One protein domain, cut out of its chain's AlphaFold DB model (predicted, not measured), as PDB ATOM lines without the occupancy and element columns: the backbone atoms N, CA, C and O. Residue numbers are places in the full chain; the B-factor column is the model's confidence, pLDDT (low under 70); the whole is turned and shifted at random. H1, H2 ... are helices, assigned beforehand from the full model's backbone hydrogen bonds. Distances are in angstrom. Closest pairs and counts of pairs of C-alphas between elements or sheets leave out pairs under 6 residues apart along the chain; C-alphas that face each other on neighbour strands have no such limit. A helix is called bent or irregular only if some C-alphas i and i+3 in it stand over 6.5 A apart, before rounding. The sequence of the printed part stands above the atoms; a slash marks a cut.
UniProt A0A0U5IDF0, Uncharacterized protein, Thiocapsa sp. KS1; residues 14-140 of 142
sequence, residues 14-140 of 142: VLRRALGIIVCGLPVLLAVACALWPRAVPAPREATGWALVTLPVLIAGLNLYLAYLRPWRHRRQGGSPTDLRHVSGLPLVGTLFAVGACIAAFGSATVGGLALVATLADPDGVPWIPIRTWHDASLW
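This is residues 14 to 140 of the 142 residues of an uncharacterized protein of Thiocapsa sp. KS1 (UniProt A0A0U5IDF0). The long helix H2 runs along the longest axis; H3 and H4 pack side by side between its first part and H1b, an up-and-down bundle of four in which each helix runs against the one before it in the chain. H2's later part reaches beyond them, while H1a and H5 run side by side away from the bundle, with short H6 near H1a. The 127 printed residues include six named helices, H1 to H6, and no named strand: all helix, flat, spanning 53 by 40 by 20 A, only just compact, close to loose, with a radius of gyration of the C-alphas of 16.7 A.

Start at H2, residues 43 to 76, whose residues 45 to 60 alone touch H3, residues 91 to 104, in a hairpin; Gly 49 and Ala 101 have the closest C-alphas, 4.1 A. H4, residues 109 to 121, makes a hairpin with H3 at a shallow tilt of 12 degrees, the closest C-alphas being those of Ala 98 and Ala 115, 5.1 A. H4 touches arm H1b, residues 27 to 36, opposite ways, the C-alphas of Ala 35 and Ala 109 being closest at 4.0 A. H1b and H2 are apart. Arm H1a, residues 14 to 24, touches H5, residues 126 to 133, with closest C-alphas at Cys 24 and Pro 127, 4.7 A. Every O i to N i+4 pair is within hydrogen-bond range in H1a, H1b and H4, but 26 of 30 in H2, 9 of 10 in H3 and 2 of 4 in H5.

Find C-alpha 43 at (-28.628, -47.891, -8.751); H2 runs 47.4 A from there, with a kink of 27 degrees near residue 65, to C-alpha 76 at (-41.025, -11.673, 19.205). H2 and H5 are irregular, but only just: C-alphas 67 and 70 are 6.7 A apart, and 127 and 130 6.8 A. H1, residues 14 to 36, was assigned as one helix by its hydrogen bonds but is bent, C-alphas 24 and 27 being 6.9 A apart. H3 measures 20.4 A and H4 17.8 A; H6, residues 137 to 140, ends at C-alpha 140, (-39.664, -46.889, 32.662).

The farthest C-alphas, those of Ala 40 and Gly 78, are 53.6 A apart. The printed part has no cut. The link from H2 to H3, residues 77 to 90, is long; pLDDT is under 70 at residue 81 and residues 83 to 91, of which 91 belongs to H3.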
ATOM      1  N   VAL A  14     -33.249 -50.965  35.949       87.50
ATOM      2  CA  VAL A  14     -32.049 -50.639  35.158       87.50
ATOM      3  C   VAL A  14     -32.054 -51.374  33.817       87.50
ATOM      4  O   VAL A  14     -31.808 -50.757  32.783       87.50
ATOM      5  N   LEU A  15     -32.397 -52.668  33.810       88.44
ATOM      6  CA  LEU A  15     -32.462 -53.456  32.578       88.44
ATOM      7  C   LEU A  15     -33.496 -52.903  31.585       88.44
ATOM      8  O   LEU A  15     -33.208 -52.798  30.396       88.44
ATOM      9  N   ARG A  16     -34.685 -52.518  32.062       85.94
ATOM     10  CA  ARG A  16     -35.746 -51.940  31.217       85.94
ATOM     11  C   ARG A  16     -35.322 -50.617  30.586       85.94
ATOM     12  O   ARG A  16     -35.490 -50.434  29.381       85.94
ATOM     13  N   ARG A  17     -34.710 -49.731  31.376       89.19
ATOM     14  CA  ARG A  17     -34.154 -48.459  30.888       89.19
ATOM     15  C   ARG A  17     -33.073 -48.684  29.834       89.19
ATOM     16  O   ARG A  17     -33.123 -48.071  28.771       89.19
ATOM     17  N   ALA A  18     -32.151 -49.614  30.085       91.00
ATOM     18  CA  ALA A  18     -31.115 -49.978  29.122       91.00
ATOM     19  C   ALA A  18     -31.713 -50.502  27.805       91.00
ATOM     20  O   ALA A  18     -31.304 -50.062  26.734       91.00
ATOM     21  N   LEU A  19     -32.717 -51.383  27.871       91.25
ATOM     22  CA  LEU A  19     -33.397 -51.909  26.684       91.25
ATOM     23  C   LEU A  19     -34.057 -50.803  25.858       91.25
ATOM     24  O   LEU A  19     -33.860 -50.765  24.646       91.25
ATOM     25  N   GLY A  20     -34.794 -49.882  26.485       90.62
ATOM     26  CA  GLY A  20     -35.427 -48.793  25.736       90.62
ATOM     27  C   GLY A  20     -34.415 -47.824  25.124       90.62
ATOM     28  O   GLY A  20     -34.607 -47.419  23.980       90.62
ATOM     29  N   ILE A  21     -33.304 -47.521  25.809       92.75
ATOM     30  CA  ILE A  21     -32.200 -46.735  25.226       92.75
ATOM     31  C   ILE A  21     -31.625 -47.446  24.000       92.75
ATOM     32  O   ILE A  21     -31.462 -46.817  22.957       92.75
ATOM     33  N   ILE A  22     -31.346 -48.748  24.105       94.19
ATOM     34  CA  ILE A  22     -30.797 -49.535  22.995       94.19
ATOM     35  C   ILE A  22     -31.760 -49.504  21.809       94.19
ATOM     36  O   ILE A  22     -31.351 -49.138  20.711       94.19
ATOM     37  N   VAL A  23     -33.040 -49.817  22.032       92.88
ATOM     38  CA  VAL A  23     -34.066 -49.825  20.978       92.88
ATOM     39  C   VAL A  23     -34.188 -48.451  20.320       92.88
ATOM     40  O   VAL A  23     -34.216 -48.368  19.093       92.88
ATOM     41  N   CYS A  24     -34.196 -47.374  21.106       94.00
ATOM     42  CA  CYS A  24     -34.289 -46.018  20.567       94.00
ATOM     43  C   CYS A  24     -33.009 -45.567  19.847       94.00
ATOM     44  O   CYS A  24     -33.072 -44.727  18.952       94.00
ATOM     45  N   GLY A  25     -31.853 -46.130  20.211       95.56
ATOM     46  CA  GLY A  25     -30.567 -45.871  19.570       95.56
ATOM     47  C   GLY A  25     -30.342 -46.649  18.270       95.56
ATOM     48  O   GLY A  25     -29.511 -46.235  17.462       95.56
ATOM     49  N   LEU A  26     -31.082 -47.739  18.021       96.31
ATOM     50  CA  LEU A  26     -30.911 -48.578  16.824       96.31
ATOM     51  C   LEU A  26     -30.991 -47.801  15.498       96.31
ATOM     52  O   LEU A  26     -30.116 -48.022  14.659       96.31
ATOM     53  N   PRO A  27     -31.954 -46.882  15.274       96.69
ATOM     54  CA  PRO A  27     -32.005 -46.099  14.038       96.69
ATOM     55  C   PRO A  27     -30.740 -45.262  13.807       96.69
ATOM     56  O   PRO A  27     -30.233 -45.209  12.689       96.69
ATOM     57  N   VAL A  28     -30.195 -44.658  14.870       97.56
ATOM     58  CA  VAL A  28     -28.959 -43.861  14.805       97.56
ATOM     59  C   VAL A  28     -27.773 -44.758  14.477       97.56
ATOM     60  O   VAL A  28     -27.014 -44.456  13.560       97.56
ATOM     61  N   LEU A  29     -27.632 -45.884  15.182       97.81
ATOM     62  CA  LEU A  29     -26.552 -46.843  14.939       97.81
ATOM     63  C   LEU A  29     -26.598 -47.396  13.510       97.81
ATOM     64  O   LEU A  29     -25.559 -47.505  12.864       97.81
ATOM     65  N   LEU A  30     -27.794 -47.691  12.995       98.19
ATOM     66  CA  LEU A  30     -27.985 -48.139  11.620       98.19
ATOM     67  C   LEU A  30     -27.572 -47.063  10.609       98.19
ATOM     68  O   LEU A  30     -26.880 -47.380   9.642       98.19
ATOM     69  N   ALA A  31     -27.965 -45.807  10.827       98.00
ATOM     70  CA  ALA A  31     -27.591 -44.699   9.953       98.00
ATOM     71  C   ALA A  31     -26.073 -44.452   9.958       98.00
ATOM     72  O   ALA A  31     -25.472 -44.301   8.895       98.00
ATOM     73  N   VAL A  32     -25.435 -44.504  11.135       98.38
ATOM     74  CA  VAL A  32     -23.972 -44.429  11.279       98.38
ATOM     75  C   VAL A  32     -23.292 -45.582  10.543       98.38
ATOM     76  O   VAL A  32     -22.375 -45.344   9.765       98.38
ATOM     77  N   ALA A  33     -23.746 -46.822  10.737       98.12
ATOM     78  CA  ALA A  33     -23.184 -47.984  10.050       98.12
ATOM     79  C   ALA A  33     -23.345 -47.880   8.525       98.12
ATOM     80  O   ALA A  33     -22.407 -48.164   7.787       98.12
ATOM     81  N   CYS A  34     -24.503 -47.412   8.053       98.00
ATOM     82  CA  CYS A  34     -24.755 -47.151   6.638       98.00
ATOM     83  C   CYS A  34     -23.797 -46.085   6.074       98.00
ATOM     84  O   CYS A  34     -23.287 -46.246   4.966       98.00
ATOM     85  N   ALA A  35     -23.527 -45.027   6.847       97.94
ATOM     86  CA  ALA A  35     -22.665 -43.921   6.442       97.94
ATOM     87  C   ALA A  35     -21.168 -44.281   6.445       97.94
ATOM     88  O   ALA A  35     -20.433 -43.889   5.542       97.94
ATOM     89  N   LEU A  36     -20.718 -45.012   7.470       98.06
ATOM     90  CA  LEU A  36     -19.303 -45.307   7.716       98.06
ATOM     91  C   LEU A  36     -18.817 -46.611   7.075       98.06
ATOM     92  O   LEU A  36     -17.612 -46.857   7.070       98.06
ATOM     93  N   TRP A  37     -19.714 -47.434   6.523       97.44
ATOM     94  CA  TRP A  37     -19.365 -48.689   5.847       97.44
ATOM     95  C   TRP A  37     -19.666 -48.644   4.338       97.44
ATOM     96  O   TRP A  37     -20.536 -49.380   3.851       97.44
ATOM     97  N   PRO A  38     -18.985 -47.768   3.574       94.75
ATOM     98  CA  PRO A  38     -19.306 -47.547   2.176       94.75
ATOM     99  C   PRO A  38     -19.077 -48.801   1.331       94.75
ATOM    100  O   PRO A  38     -18.059 -49.485   1.450       94.75
ATOM    101  N   ARG A  39     -20.026 -49.095   0.443       96.44
ATOM    102  CA  ARG A  39     -19.927 -50.174  -0.552       96.44
ATOM    103  C   ARG A  39     -20.726 -49.816  -1.799       96.44
ATOM    104  O   ARG A  39     -21.624 -48.984  -1.740       96.44
ATOM    105  N   ALA A  40     -20.431 -50.473  -2.919       96.94
ATOM    106  CA  ALA A  40     -21.209 -50.303  -4.141       96.94
ATOM    107  C   ALA A  40     -22.672 -50.729  -3.914       96.94
ATOM    108  O   ALA A  40     -22.953 -51.889  -3.598       96.94
ATOM    109  N   VAL A  41     -23.600 -49.785  -4.074       97.38
ATOM    110  CA  VAL A  41     -25.044 -50.023  -3.998       97.38
ATOM    111  C   VAL A  41     -25.603 -50.030  -5.424       97.38
ATOM    112  O   VAL A  41     -25.313 -49.116  -6.191       97.38
ATOM    113  N   PRO A  42     -26.403 -51.035  -5.823       97.94
ATOM    114  CA  PRO A  42     -27.062 -51.015  -7.124       97.94
ATOM    115  C   PRO A  42     -27.947 -49.771  -7.283       97.94
ATOM    116  O   PRO A  42     -28.764 -49.488  -6.406       97.94
ATOM    117  N   ALA A  43     -27.862 -49.101  -8.435       98.00
ATOM    118  CA  ALA A  43     -28.628 -47.891  -8.751       98.00
ATOM    119  C   ALA A  43     -30.126 -47.922  -8.350       98.00
ATOM    120  O   ALA A  43     -30.577 -46.962  -7.728       98.00
ATOM    121  N   PRO A  44     -30.919 -48.991  -8.605       98.25
ATOM    122  CA  PRO A  44     -32.333 -49.002  -8.201       98.25
ATOM    123  C   PRO A  44     -32.535 -48.992  -6.676       98.25
ATOM    124  O   PRO A  44     -33.482 -48.389  -6.165       98.25
ATOM    125  N   ARG A  45     -31.636 -49.646  -5.932       98.25
ATOM    126  CA  ARG A  45     -31.661 -49.667  -4.465       98.25
ATOM    127  C   ARG A  45     -31.259 -48.317  -3.887       98.25
ATOM    128  O   ARG A  45     -31.912 -47.830  -2.969       98.25
ATOM    129  N   GLU A  46     -30.235 -47.697  -4.466       97.75
ATOM    130  CA  GLU A  46     -29.817 -46.351  -4.084       97.75
ATOM    131  C   GLU A  46     -30.918 -45.319  -4.359       97.75
ATOM    132  O   GLU A  46     -31.253 -44.546  -3.466       97.75
ATOM    133  N   ALA A  47     -31.568 -45.370  -5.527       98.25
ATOM    134  CA  ALA A  47     -32.706 -44.507  -5.851       98.25
ATOM    135  C   ALA A  47     -33.870 -44.675  -4.858       98.25
ATOM    136  O   ALA A  47     -34.476 -43.690  -4.435       98.25
ATOM    137  N   THR A  48     -34.146 -45.910  -4.428       98.38
ATOM    138  CA  THR A  48     -35.144 -46.184  -3.381       98.38
ATOM    139  C   THR A  48     -34.718 -45.578  -2.041       98.38
ATOM    140  O   THR A  48     -35.534 -44.955  -1.367       98.38
ATOM    141  N   GLY A  49     -33.440 -45.699  -1.668       98.31
ATOM    142  CA  GLY A  49     -32.886 -45.049  -0.477       98.31
ATOM    143  C   GLY A  49     -33.052 -43.529  -0.504       98.31
ATOM    144  O   GLY A  49     -33.510 -42.950   0.476       98.31
ATOM    145  N   TRP A  50     -32.767 -42.894  -1.642       98.44
ATOM    146  CA  TRP A  50     -32.980 -41.459  -1.853       98.44
ATOM    147  C   TRP A  50     -34.447 -41.044  -1.725       98.44
ATOM    148  O   TRP A  50     -34.765 -40.073  -1.032       98.44
ATOM    149  N   ALA A  51     -35.354 -41.794  -2.353       98.12
ATOM    150  CA  ALA A  51     -36.786 -41.536  -2.246       98.12
ATOM    151  C   ALA A  51     -37.256 -41.630  -0.785       98.12
ATOM    152  O   ALA A  51     -37.968 -40.750  -0.301       98.12
ATOM    153  N   LEU A  52     -36.802 -42.656  -0.060       98.25
ATOM    154  CA  LEU A  52     -37.173 -42.875   1.335       98.25
ATOM    155  C   LEU A  52     -36.556 -41.851   2.292       98.25
ATOM    156  O   LEU A  52     -37.251 -41.429   3.209       98.25
ATOM    157  N   VAL A  53     -35.300 -41.427   2.097       98.31
ATOM    158  CA  VAL A  53     -34.615 -40.483   3.007       98.31
ATOM    159  C   VAL A  53     -35.104 -39.043   2.853       98.31
ATOM    160  O   VAL A  53     -34.970 -38.238   3.772       98.31
ATOM    161  N   THR A  54     -35.731 -38.709   1.725       97.81
ATOM    162  CA  THR A  54     -36.281 -37.365   1.500       97.81
ATOM    163  C   THR A  54     -37.381 -37.030   2.511       97.81
ATOM    164  O   THR A  54     -37.400 -35.938   3.075       97.81
ATOM    165  N   LEU A  55     -38.278 -37.980   2.798       95.31
ATOM    166  CA  LEU A  55     -39.383 -37.763   3.731       95.31
ATOM    167  C   LEU A  55     -38.933 -37.436   5.173       95.31
ATOM    168  O   LEU A  55     -39.398 -36.427   5.701       95.31
ATOM    169  N   PRO A  56     -38.034 -38.200   5.827       95.50
ATOM    170  CA  PRO A  56     -37.557 -37.871   7.164       95.50
ATOM    171  C   PRO A  56     -36.786 -36.557   7.212       95.50
ATOM    172  O   PRO A  56     -36.905 -35.851   8.204       95.50
ATOM    173  N   VAL A  57     -36.056 -36.174   6.158       96.38
ATOM    174  CA  VAL A  57     -35.410 -34.851   6.093       96.38
ATOM    175  C   VAL A  57     -36.459 -33.733   6.126       96.38
ATOM    176  O   VAL A  57     -36.317 -32.777   6.890       96.38
ATOM    177  N   LEU A  58     -37.539 -33.863   5.348       95.25
ATOM    178  CA  LEU A  58     -38.639 -32.893   5.347       95.25
ATOM    179  C   LEU A  58     -39.376 -32.856   6.692       95.25
ATOM    180  O   LEU A  58     -39.666 -31.770   7.194       95.25
ATOM    181  N   ILE A  59     -39.643 -34.021   7.294       92.88
ATOM    182  CA  ILE A  59     -40.277 -34.129   8.617       92.88
ATOM    183  C   ILE A  59     -39.394 -33.485   9.688       92.88
ATOM    184  O   ILE A  59     -39.883 -32.650  10.444       92.88
ATOM    185  N   ALA A  60     -38.097 -33.798   9.719       92.69
ATOM    186  CA  ALA A  60     -37.153 -33.208  10.662       92.69
ATOM    187  C   ALA A  60     -37.094 -31.681  10.514       92.69
ATOM    188  O   ALA A  60     -37.160 -30.956  11.506       92.69
ATOM    189  N   GLY A  61     -37.049 -31.175   9.277       92.94
ATOM    190  CA  GLY A  61     -37.089 -29.738   8.999       92.94
ATOM    191  C   GLY A  61     -38.384 -29.073   9.478       92.94
ATOM    192  O   GLY A  61     -38.341 -28.015  10.111       92.94
ATOM    193  N   LEU A  62     -39.535 -29.704   9.232       91.44
ATOM    194  CA  LEU A  62     -40.827 -29.224   9.718       91.44
ATOM    195  C   LEU A  62     -40.888 -29.230  11.251       91.44
ATOM    196  O   LEU A  62     -41.318 -28.241  11.846       91.44
ATOM    197  N   ASN A  63     -40.420 -30.297  11.898       89.69
ATOM    198  CA  ASN A  63     -40.418 -30.410  13.354       89.69
ATOM    199  C   ASN A  63     -39.471 -29.385  13.987       89.69
ATOM    200  O   ASN A  63     -39.861 -28.716  14.939       89.69
ATOM    201  N   LEU A  64     -38.286 -29.148  13.414       89.62
ATOM    202  CA  LEU A  64     -37.396 -28.064  13.843       89.62
ATOM    203  C   LEU A  64     -38.052 -26.688  13.708       89.62
ATOM    204  O   LEU A  64     -37.978 -25.860  14.622       89.62
ATOM    205  N   TYR A  65     -38.722 -26.439  12.583       90.31
ATOM    206  CA  TYR A  65     -39.458 -25.199  12.371       90.31
ATOM    207  C   TYR A  65     -40.549 -25.010  13.432       90.31
ATOM    208  O   TYR A  65     -40.639 -23.944  14.045       90.31
ATOM    209  N   LEU A  66     -41.362 -26.038  13.677       87.62
ATOM    210  CA  LEU A  66     -42.472 -25.982  14.624       87.62
ATOM    211  C   LEU A  66     -42.008 -25.901  16.081       87.62
ATOM    212  O   LEU A  66     -42.628 -25.177  16.858       87.62
ATOM    213  N   ALA A  67     -40.933 -26.602  16.444       86.00
ATOM    214  CA  ALA A  67     -40.426 -26.664  17.811       86.00
ATOM    215  C   ALA A  67     -39.619 -25.420  18.205       86.00
ATOM    216  O   ALA A  67     -39.706 -24.972  19.348       86.00
ATOM    217  N   TYR A  68     -38.857 -24.836  17.274       88.31
ATOM    218  CA  TYR A  68     -37.924 -23.752  17.596       88.31
ATOM    219  C   TYR A  68     -38.247 -22.447  16.872       88.31
ATOM    220  O   TYR A  68     -38.389 -21.406  17.520       88.31
ATOM    221  N   LEU A  69     -38.405 -22.471  15.543       87.88
ATOM    222  CA  LEU A  69     -38.509 -21.231  14.766       87.88
ATOM    223  C   LEU A  69     -39.867 -20.537  14.940       87.88
ATOM    224  O   LEU A  69     -39.927 -19.315  15.110       87.88
ATOM    225  N   ARG A  70     -40.961 -21.305  14.951       87.31
ATOM    226  CA  ARG A  70     -42.322 -20.789  15.144       87.31
ATOM    227  C   ARG A  70     -42.505 -20.169  16.539       87.31
ATOM    228  O   ARG A  70     -42.940 -19.016  16.586       87.31
ATOM    229  N   PRO A  71     -42.150 -20.832  17.661       85.75
ATOM    230  CA  PRO A  71     -42.262 -20.227  18.986       85.75
ATOM    231  C   PRO A  71     -41.367 -19.002  19.145       85.75
ATOM    232  O   PRO A  71     -41.794 -18.007  19.728       85.75
ATOM    233  N   TRP A  72     -40.154 -19.030  18.587       88.06
ATOM    234  CA  TRP A  72     -39.255 -17.878  18.605       88.06
ATOM    235  C   TRP A  72     -39.863 -16.659  17.901       88.06
ATOM    236  O   TRP A  72     -39.885 -15.563  18.467       88.06
ATOM    237  N   ARG A  73     -40.426 -16.849  16.700       88.12
ATOM    238  CA  ARG A  73     -41.089 -15.772  15.953       88.12
ATOM    239  C   ARG A  73     -42.329 -15.256  16.685       88.12
ATOM    240  O   ARG A  73     -42.528 -14.047  16.743       88.12
ATOM    241  N   HIS A  74     -43.125 -16.151  17.265       86.88
ATOM    242  CA  HIS A  74     -44.343 -15.782  17.987       86.88
ATOM    243  C   HIS A  74     -44.045 -14.959  19.251       86.88
ATOM    244  O   HIS A  74     -44.664 -13.919  19.467       86.88
ATOM    245  N   ARG A  75     -43.024 -15.347  20.030       86.75
ATOM    246  CA  ARG A  75     -42.577 -14.582  21.210       86.75
ATOM    247  C   ARG A  75     -42.106 -13.173  20.846       86.75
ATOM    248  O   ARG A  75     -42.387 -12.231  21.577       86.75
ATOM    249  N   ARG A  76     -41.437 -13.002  19.699       89.25
ATOM    250  CA  ARG A  76     -41.025 -11.673  19.205       89.25
ATOM    251  C   ARG A  76     -42.193 -10.763  18.825       89.25
ATOM    252  O   ARG A  76     -42.013  -9.555  18.773       89.25
ATOM    253  N   GLN A  77     -43.366 -11.331  18.565       89.62
ATOM    254  CA  GLN A  77     -44.583 -10.593  18.224       89.62
ATOM    255  C   GLN A  77     -45.485 -10.346  19.446       89.62
ATOM    256  O   GLN A  77     -46.617  -9.907  19.278       89.62
ATOM    257  N   GLY A  78     -45.006 -10.628  20.665       85.94
ATOM    258  CA  GLY A  78     -45.780 -10.460  21.899       85.94
ATOM    259  C   GLY A  78     -46.826 -11.554  22.141       85.94
ATOM    260  O   GLY A  78     -47.698 -11.385  22.986       85.94
ATOM    261  N   GLY A  79     -46.755 -12.665  21.402       80.25
ATOM    262  CA  GLY A  79     -47.696 -13.775  21.525       80.25
ATOM    263  C   GLY A  79     -47.483 -14.630  22.780       80.25
ATOM    264  O   GLY A  79     -46.350 -14.815  23.239       80.25
ATOM    265  N   SER A  80     -48.575 -15.172  23.327       77.94
ATOM    266  CA  SER A  80     -48.552 -16.018  24.524       77.94
ATOM    267  C   SER A  80     -48.148 -17.465  24.187       77.94
ATOM    268  O   SER A  80     -48.610 -18.025  23.192       77.94
ATOM    269  N   PRO A  81     -47.347 -18.147  25.030       68.75
ATOM    270  CA  PRO A  81     -47.009 -19.564  24.850       68.75
ATOM    271  C   PRO A  81     -48.221 -20.509  24.798       68.75
ATOM    272  O   PRO A  81     -48.107 -21.614  24.271       68.75
ATOM    273  N   THR A  82     -49.368 -20.095  25.342       71.25
ATOM    274  CA  THR A  82     -50.607 -20.889  25.384       71.25
ATOM    275  C   THR A  82     -51.233 -21.126  24.011       71.25
ATOM    276  O   THR A  82     -51.962 -22.104  23.844       71.25
ATOM    277  N   ASP A  83     -50.912 -20.287  23.024       68.81
ATOM    278  CA  ASP A  83     -51.557 -20.298  21.704       68.81
ATOM    279  C   ASP A  83     -50.937 -21.342  20.754       68.81
ATOM    280  O   ASP A  83     -51.446 -21.621  19.666       68.81
ATOM    281  N   LEU A  84     -49.835 -21.973  21.169       66.19
ATOM    282  CA  LEU A  84     -49.077 -22.947  20.388       66.19
ATOM    283  C   LEU A  84     -49.351 -24.381  20.871       66.19
ATOM    284  O   LEU A  84     -48.456 -25.081  21.333       66.19
ATOM    285  N   ARG A  85     -50.602 -24.842  20.755       58.38
ATOM    286  CA  ARG A  85     -51.013 -26.215  21.118       58.38
ATOM    287  C   ARG A  85     -51.101 -27.153  19.915       58.38
ATOM    288  O   ARG A  85     -52.183 -27.617  19.611       58.38
ATOM    289  N   HIS A  86     -50.004 -27.447  19.221       56.41
ATOM    290  CA  HIS A  86     -49.969 -28.580  18.280       56.41
ATOM    291  C   HIS A  86     -48.539 -29.115  18.157       56.41
ATOM    292  O   HIS A  86     -47.701 -28.487  17.511       56.41
ATOM    293  N   VAL A  87     -48.275 -30.274  18.764       55.56
ATOM    294  CA  VAL A  87     -47.070 -31.084  18.527       55.56
ATOM    295  C   VAL A  87     -47.538 -32.306  17.741       55.56
ATOM    296  O   VAL A  87     -48.487 -32.970  18.157       55.56
ATOM    297  N   SER A  88     -46.979 -32.533  16.551       53.91
ATOM    298  CA  SER A  88     -47.485 -33.566  15.643       53.91
ATOM    299  C   SER A  88     -47.165 -34.968  16.171       53.91
ATOM    300  O   SER A  88     -46.063 -35.227  16.645       53.91
ATOM    301  N   GLY A  89     -48.121 -35.894  16.059       56.25
ATOM    302  CA  GLY A  89     -47.947 -37.313  16.394       56.25
ATOM    303  C   GLY A  89     -47.201 -38.123  15.327       56.25
ATOM    304  O   GLY A  89     -47.391 -39.332  15.247       56.25
ATOM    305  N   LEU A  90     -46.362 -37.489  14.497       65.75
ATOM    306  CA  LEU A  90     -45.635 -38.144  13.399       65.75
ATOM    307  C   LEU A  90     -44.178 -38.599  13.676       65.75
ATOM    308  O   LEU A  90     -43.519 -38.991  12.708       65.75
ATOM    309  N   PRO A  91     -43.628 -38.635  14.910       69.06
ATOM    310  CA  PRO A  91     -42.194 -38.896  15.091       69.06
ATOM    311  C   PRO A  91     -41.743 -40.304  14.681       69.06
ATOM    312  O   PRO A  91     -40.591 -40.541  14.307       69.06
ATOM    313  N   LEU A  92     -42.672 -41.261  14.710       86.06
ATOM    314  CA  LEU A  92     -42.417 -42.628  14.265       86.06
ATOM    315  C   LEU A  92     -42.266 -42.714  12.744       86.06
ATOM    316  O   LEU A  92     -41.450 -43.496  12.264       86.06
ATOM    317  N   VAL A  93     -43.000 -41.898  11.983       90.94
ATOM    318  CA  VAL A  93     -43.000 -41.977  10.516       90.94
ATOM    319  C   VAL A  93     -41.629 -41.601   9.965       90.94
ATOM    320  O   VAL A  93     -41.060 -42.365   9.190       90.94
ATOM    321  N   GLY A  94     -41.049 -40.485  10.421       92.75
ATOM    322  CA  GLY A  94     -39.697 -40.085  10.017       92.75
ATOM    323  C   GLY A  94     -38.665 -41.172  10.330       92.75
ATOM    324  O   GLY A  94     -37.925 -41.612   9.450       92.75
ATOM    325  N   THR A  95     -38.688 -41.701  11.555       94.69
ATOM    326  CA  THR A  95     -37.752 -42.754  11.974       94.69
ATOM    327  C   THR A  95     -37.874 -44.018  11.108       94.69
ATOM    328  O   THR A  95     -36.861 -44.560  10.664       94.69
ATOM    329  N   LEU A  96     -39.095 -44.483  10.823       95.75
ATOM    330  CA  LEU A  96     -39.324 -45.682  10.008       95.75
ATOM    331  C   LEU A  96     -38.815 -45.510   8.573       95.75
ATOM    332  O   LEU A  96     -38.176 -46.415   8.036       95.75
ATOM    333  N   PHE A  97     -39.048 -44.345   7.966       97.19
ATOM    334  CA  PHE A  97     -38.534 -44.052   6.629       97.19
ATOM    335  C   PHE A  97     -37.007 -43.933   6.611       97.19
ATOM    336  O   PHE A  97     -36.381 -44.437   5.682       97.19
ATOM    337  N   ALA A  98     -36.389 -43.345   7.642       97.38
ATOM    338  CA  ALA A  98     -34.931 -43.274   7.757       97.38
ATOM    339  C   ALA A  98     -34.298 -44.673   7.872       97.38
ATOM    340  O   ALA A  98     -33.317 -44.972   7.185       97.38
ATOM    341  N   VAL A  99     -34.897 -45.559   8.675       98.06
ATOM    342  CA  VAL A  99     -34.491 -46.971   8.777       98.06
ATOM    343  C   VAL A  99     -34.662 -47.680   7.434       98.06
ATOM    344  O   VAL A  99     -33.726 -48.324   6.961       98.06
ATOM    345  N   GLY A 100     -35.817 -47.521   6.782       98.19
ATOM    346  CA  GLY A 100     -36.087 -48.094   5.463       98.19
ATOM    347  C   GLY A 100     -35.090 -47.627   4.400       98.19
ATOM    348  O   GLY A 100     -34.579 -48.448   3.641       98.19
ATOM    349  N   ALA A 101     -34.744 -46.337   4.391       98.38
ATOM    350  CA  ALA A 101     -33.736 -45.774   3.499       98.38
ATOM    351  C   ALA A 101     -32.357 -46.409   3.721       98.38
ATOM    352  O   ALA A 101     -31.703 -46.821   2.761       98.38
ATOM    353  N   CYS A 102     -31.944 -46.553   4.986       98.38
ATOM    354  CA  CYS A 102     -30.680 -47.193   5.338       98.38
ATOM    355  C   CYS A 102     -30.659 -48.679   4.978       98.38
ATOM    356  O   CYS A 102     -29.621 -49.165   4.552       98.38
ATOM    357  N   ILE A 103     -31.772 -49.406   5.112       98.31
ATOM    358  CA  ILE A 103     -31.861 -50.813   4.690       98.31
ATOM    359  C   ILE A 103     -31.783 -50.917   3.161       98.31
ATOM    360  O   ILE A 103     -31.023 -51.735   2.637       98.31
ATOM    361  N   ALA A 104     -32.538 -50.081   2.442       98.19
ATOM    362  CA  ALA A 104     -32.593 -50.094   0.983       98.19
ATOM    363  C   ALA A 104     -31.229 -49.774   0.356       98.19
ATOM    364  O   ALA A 104     -30.792 -50.486  -0.548       98.19
ATOM    365  N   ALA A 105     -30.536 -48.755   0.870       98.06
ATOM    366  CA  ALA A 105     -29.269 -48.264   0.336       98.06
ATOM    367  C   ALA A 105     -28.091 -48.445   1.308       98.06
ATOM    368  O   ALA A 105     -27.201 -47.597   1.362       98.06
ATOM    369  N   PHE A 106     -28.066 -49.541   2.082       98.38
ATOM    370  CA  PHE A 106     -27.019 -49.760   3.085       98.38
ATOM    371  C   PHE A 106     -25.624 -49.730   2.455       98.38
ATOM    372  O   PHE A 106     -25.312 -50.578   1.607       98.38
ATOM    373  N   GLY A 107     -24.791 -48.797   2.919       97.12
ATOM    374  CA  GLY A 107     -23.457 -48.522   2.388       97.12
ATOM    375  C   GLY A 107     -23.378 -47.325   1.439       97.12
ATOM    376  O   GLY A 107     -22.290 -47.011   0.965       97.12
ATOM    377  N   SER A 108     -24.493 -46.645   1.152       98.31
ATOM    378  CA  SER A 108     -24.461 -45.317   0.534       98.31
ATOM    379  C   SER A 108     -24.186 -44.281   1.622       98.31
ATOM    380  O   SER A 108     -25.053 -43.977   2.447       98.31
ATOM    381  N   ALA A 109     -22.967 -43.731   1.617       98.12
ATOM    382  CA  ALA A 109     -22.521 -42.754   2.609       98.12
ATOM    383  C   ALA A 109     -23.459 -41.539   2.687       98.12
ATOM    384  O   ALA A 109     -23.776 -41.055   3.774       98.12
ATOM    385  N   THR A 110     -23.959 -41.090   1.534       98.06
ATOM    386  CA  THR A 110     -24.860 -39.942   1.434       98.06
ATOM    387  C   THR A 110     -26.235 -40.241   2.025       98.06
ATOM    388  O   THR A 110     -26.730 -39.451   2.828       98.06
ATOM    389  N   VAL A 111     -26.842 -41.389   1.692       98.38
ATOM    390  CA  VAL A 111     -28.147 -41.776   2.257       98.38
ATOM    391  C   VAL A 111     -28.036 -41.989   3.767       98.38
ATOM    392  O   VAL A 111     -28.858 -41.463   4.514       98.38
ATOM    393  N   GLY A 112     -27.001 -42.698   4.230       98.31
ATOM    394  CA  GLY A 112     -26.741 -42.894   5.659       98.31
ATOM    395  C   GLY A 112     -26.512 -41.575   6.400       98.31
ATOM    396  O   GLY A 112     -27.089 -41.358   7.462       98.31
ATOM    397  N   GLY A 113     -25.735 -40.658   5.816       98.44
ATOM    398  CA  GLY A 113     -25.477 -39.334   6.380       98.44
ATOM    399  C   GLY A 113     -26.738 -38.474   6.490       98.44
ATOM    400  O   GLY A 113     -26.996 -37.899   7.545       98.44
ATOM    401  N   LEU A 114     -27.568 -38.432   5.445       98.31
ATOM    402  CA  LEU A 114     -28.847 -37.715   5.480       98.31
ATOM    403  C   LEU A 114     -29.823 -38.337   6.483       98.31
ATOM    404  O   LEU A 114     -30.468 -37.604   7.230       98.31
ATOM    405  N   ALA A 115     -29.902 -39.668   6.546       98.06
ATOM    406  CA  ALA A 115     -30.722 -40.366   7.530       98.06
ATOM    407  C   ALA A 115     -30.251 -40.071   8.961       98.06
ATOM    408  O   ALA A 115     -31.085 -39.825   9.833       98.06
ATOM    409  N   LEU A 116     -28.936 -40.034   9.197       98.06
ATOM    410  CA  LEU A 116     -28.350 -39.684  10.488       98.06
ATOM    411  C   LEU A 116     -28.707 -38.249  10.880       98.06
ATOM    412  O   LEU A 116     -29.225 -38.027  11.972       98.06
ATOM    413  N   VAL A 117     -28.482 -37.292   9.977       97.50
ATOM    414  CA  VAL A 117     -28.813 -35.882  10.214       97.50
ATOM    415  C   VAL A 117     -30.302 -35.722  10.485       97.50
ATOM    416  O   VAL A 117     -30.648 -35.114  11.487       97.50
ATOM    417  N   ALA A 118     -31.180 -36.301   9.663       96.25
ATOM    418  CA  ALA A 118     -32.625 -36.208   9.859       96.25
ATOM    419  C   ALA A 118     -33.060 -36.798  11.208       96.25
ATOM    420  O   ALA A 118     -33.834 -36.184  11.934       96.25
ATOM    421  N   THR A 119     -32.514 -37.958  11.573       94.75
ATOM    422  CA  THR A 119     -32.868 -38.674  12.804       94.75
ATOM    423  C   THR A 119     -32.391 -37.940  14.063       94.75
ATOM    424  O   THR A 119     -33.075 -37.961  15.083       94.75
ATOM    425  N   LEU A 120     -31.240 -37.261  14.003       94.88
ATOM    426  CA  LEU A 120     -30.751 -36.416  15.098       94.88
ATOM    427  C   LEU A 120     -31.442 -35.049  15.128       94.88
ATOM    428  O   LEU A 120     -31.674 -34.505  16.201       94.88
ATOM    429  N   ALA A 121     -31.769 -34.494  13.966       93.56
ATOM    430  CA  ALA A 121     -32.398 -33.188  13.839       93.56
ATOM    431  C   ALA A 121     -33.887 -33.203  14.193       93.56
ATOM    432  O   ALA A 121     -34.403 -32.154  14.554       93.56
ATOM    433  N   ASP A 122     -34.574 -34.345  14.086       91.75
ATOM    434  CA  ASP A 122     -35.982 -34.484  14.454       91.75
ATOM    435  C   ASP A 122     -36.129 -34.573  15.980       91.75
ATOM    436  O   ASP A 122     -35.941 -35.655  16.540       91.75
ATOM    437  N   PRO A 123     -36.487 -33.481  16.681       87.19
ATOM    438  CA  PRO A 123     -36.509 -33.475  18.136       87.19
ATOM    439  C   PRO A 123     -37.600 -34.393  18.694       87.19
ATOM    440  O   PRO A 123     -37.526 -34.764  19.866       87.19
ATOM    441  N   ASP A 124     -38.623 -34.718  17.900       86.62
ATOM    442  CA  ASP A 124     -39.711 -35.602  18.303       86.62
ATOM    443  C   ASP A 124     -39.389 -37.074  17.994       86.62
ATOM    444  O   ASP A 124     -40.053 -37.956  18.533       86.62
ATOM    445  N   GLY A 125     -38.358 -37.349  17.186       88.12
ATOM    446  CA  GLY A 125     -37.980 -38.681  16.723       88.12
ATOM    447  C   GLY A 125     -37.651 -39.680  17.838       88.12
ATOM    448  O   GLY A 125     -37.312 -39.329  18.970       88.12
ATOM    449  N   VAL A 126     -37.692 -40.970  17.493       91.19
ATOM    450  CA  VAL A 126     -37.479 -42.085  18.437       91.19
ATOM    451  C   VAL A 126     -36.192 -41.970  19.280       91.19
ATOM    452  O   VAL A 126     -36.272 -42.227  20.482       91.19
ATOM    453  N   PRO A 127     -35.026 -41.546  18.749       92.06
ATOM    454  CA  PRO A 127     -33.802 -41.434  19.553       92.06
ATOM    455  C   PRO A 127     -33.890 -40.424  20.700       92.06
ATOM    456  O   PRO A 127     -33.129 -40.519  21.661       92.06
ATOM    457  N   TRP A 128     -34.816 -39.468  20.617       90.19
ATOM    458  CA  TRP A 128     -35.020 -38.452  21.643       90.19
ATOM    459  C   TRP A 128     -35.988 -38.897  22.740       90.19
ATOM    460  O   TRP A 128     -36.033 -38.253  23.791       90.19
ATOM    461  N   ILE A 129     -36.715 -40.008  22.553       89.31
ATOM    462  CA  ILE A 129     -37.641 -40.544  23.561       89.31
ATOM    463  C   ILE A 129     -36.925 -40.758  24.901       89.31
ATOM    464  O   ILE A 129     -37.393 -40.184  25.882       89.31
ATOM    465  N   PRO A 130     -35.775 -41.464  24.987       89.81
ATOM    466  CA  PRO A 130     -35.094 -41.664  26.264       89.81
ATOM    467  C   PRO A 130     -34.691 -40.364  26.949       89.81
ATOM    468  O   PRO A 130     -34.793 -40.264  28.166       89.81
ATOM    469  N   ILE A 131     -34.276 -39.358  26.178       88.44
ATOM    470  CA  ILE A 131     -33.865 -38.055  26.709       88.44
ATOM    471  C   ILE A 131     -35.075 -37.322  27.298       88.44
ATOM    472  O   ILE A 131     -34.990 -36.765  28.391       88.44
ATOM    473  N   ARG A 132     -36.218 -37.346  26.605       86.38
ATOM    474  CA  ARG A 132     -37.436 -36.646  27.033       86.38
ATOM    475  C   ARG A 132     -38.171 -37.344  28.171       86.38
ATOM    476  O   ARG A 132     -38.804 -36.669  28.978       86.38
ATOM    477  N   THR A 133     -38.104 -38.669  28.245       87.00
ATOM    478  CA  THR A 133     -38.872 -39.451  29.221       87.00
ATOM    479  C   THR A 133     -38.028 -39.964  30.383       87.00
ATOM    480  O   THR A 133     -38.570 -40.641  31.246       87.00
ATOM    481  N   TRP A 134     -36.728 -39.649  30.470       86.56
ATOM    482  CA  TRP A 134     -35.825 -40.198  31.499       86.56
ATOM    483  C   TRP A 134     -36.318 -40.024  32.948       86.56
ATOM    484  O   TRP A 134     -36.079 -40.878  33.810       86.56
ATOM    485  N   HIS A 135     -37.008 -38.911  33.210       84.19
ATOM    486  CA  HIS A 135     -37.565 -38.568  34.519       84.19
ATOM    487  C   HIS A 135     -38.968 -39.144  34.767       84.19
ATOM    488  O   HIS A 135     -39.454 -39.083  35.894       84.19
ATOM    489  N   ASP A 136     -39.610 -39.724  33.752       83.56
ATOM    490  CA  ASP A 136     -40.948 -40.294  33.862       83.56
ATOM    491  C   ASP A 136     -40.885 -41.757  34.320       83.56
ATOM    492  O   ASP A 136     -40.793 -42.695  33.525       83.56
ATOM    493  N   ALA A 137     -40.938 -41.962  35.638       79.69
ATOM    494  CA  ALA A 137     -40.918 -43.297  36.230       79.69
ATOM    495  C   ALA A 137     -42.079 -44.189  35.747       79.69
ATOM    496  O   ALA A 137     -41.925 -45.407  35.729       79.69
ATOM    497  N   SER A 138     -43.212 -43.620  35.314       81.31
ATOM    498  CA  SER A 138     -44.363 -44.410  34.856       81.31
ATOM    499  C   SER A 138     -44.104 -45.125  33.527       81.31
ATOM    500  O   SER A 138     -44.625 -46.213  33.302       81.31
ATOM    501  N   LEU A 139     -43.245 -44.565  32.672       76.62
ATOM    502  CA  LEU A 139     -42.869 -45.182  31.398       76.62
ATOM    503  C   LEU A 139     -41.767 -46.238  31.555       76.62
ATOM    504  O   LEU A 139     -41.726 -47.206  30.798       76.62
ATOM    505  N   TRP A 140     -40.866 -46.058  32.523       78.75
ATOM    506  CA  TRP A 140     -39.664 -46.889  32.662       78.75
ATOM    507  C   TRP A 140     -39.761 -47.966  33.741       78.75
ATOM    508  O   TRP A 140     -39.156 -49.036  33.609       78.75
TER     509      TRP A 140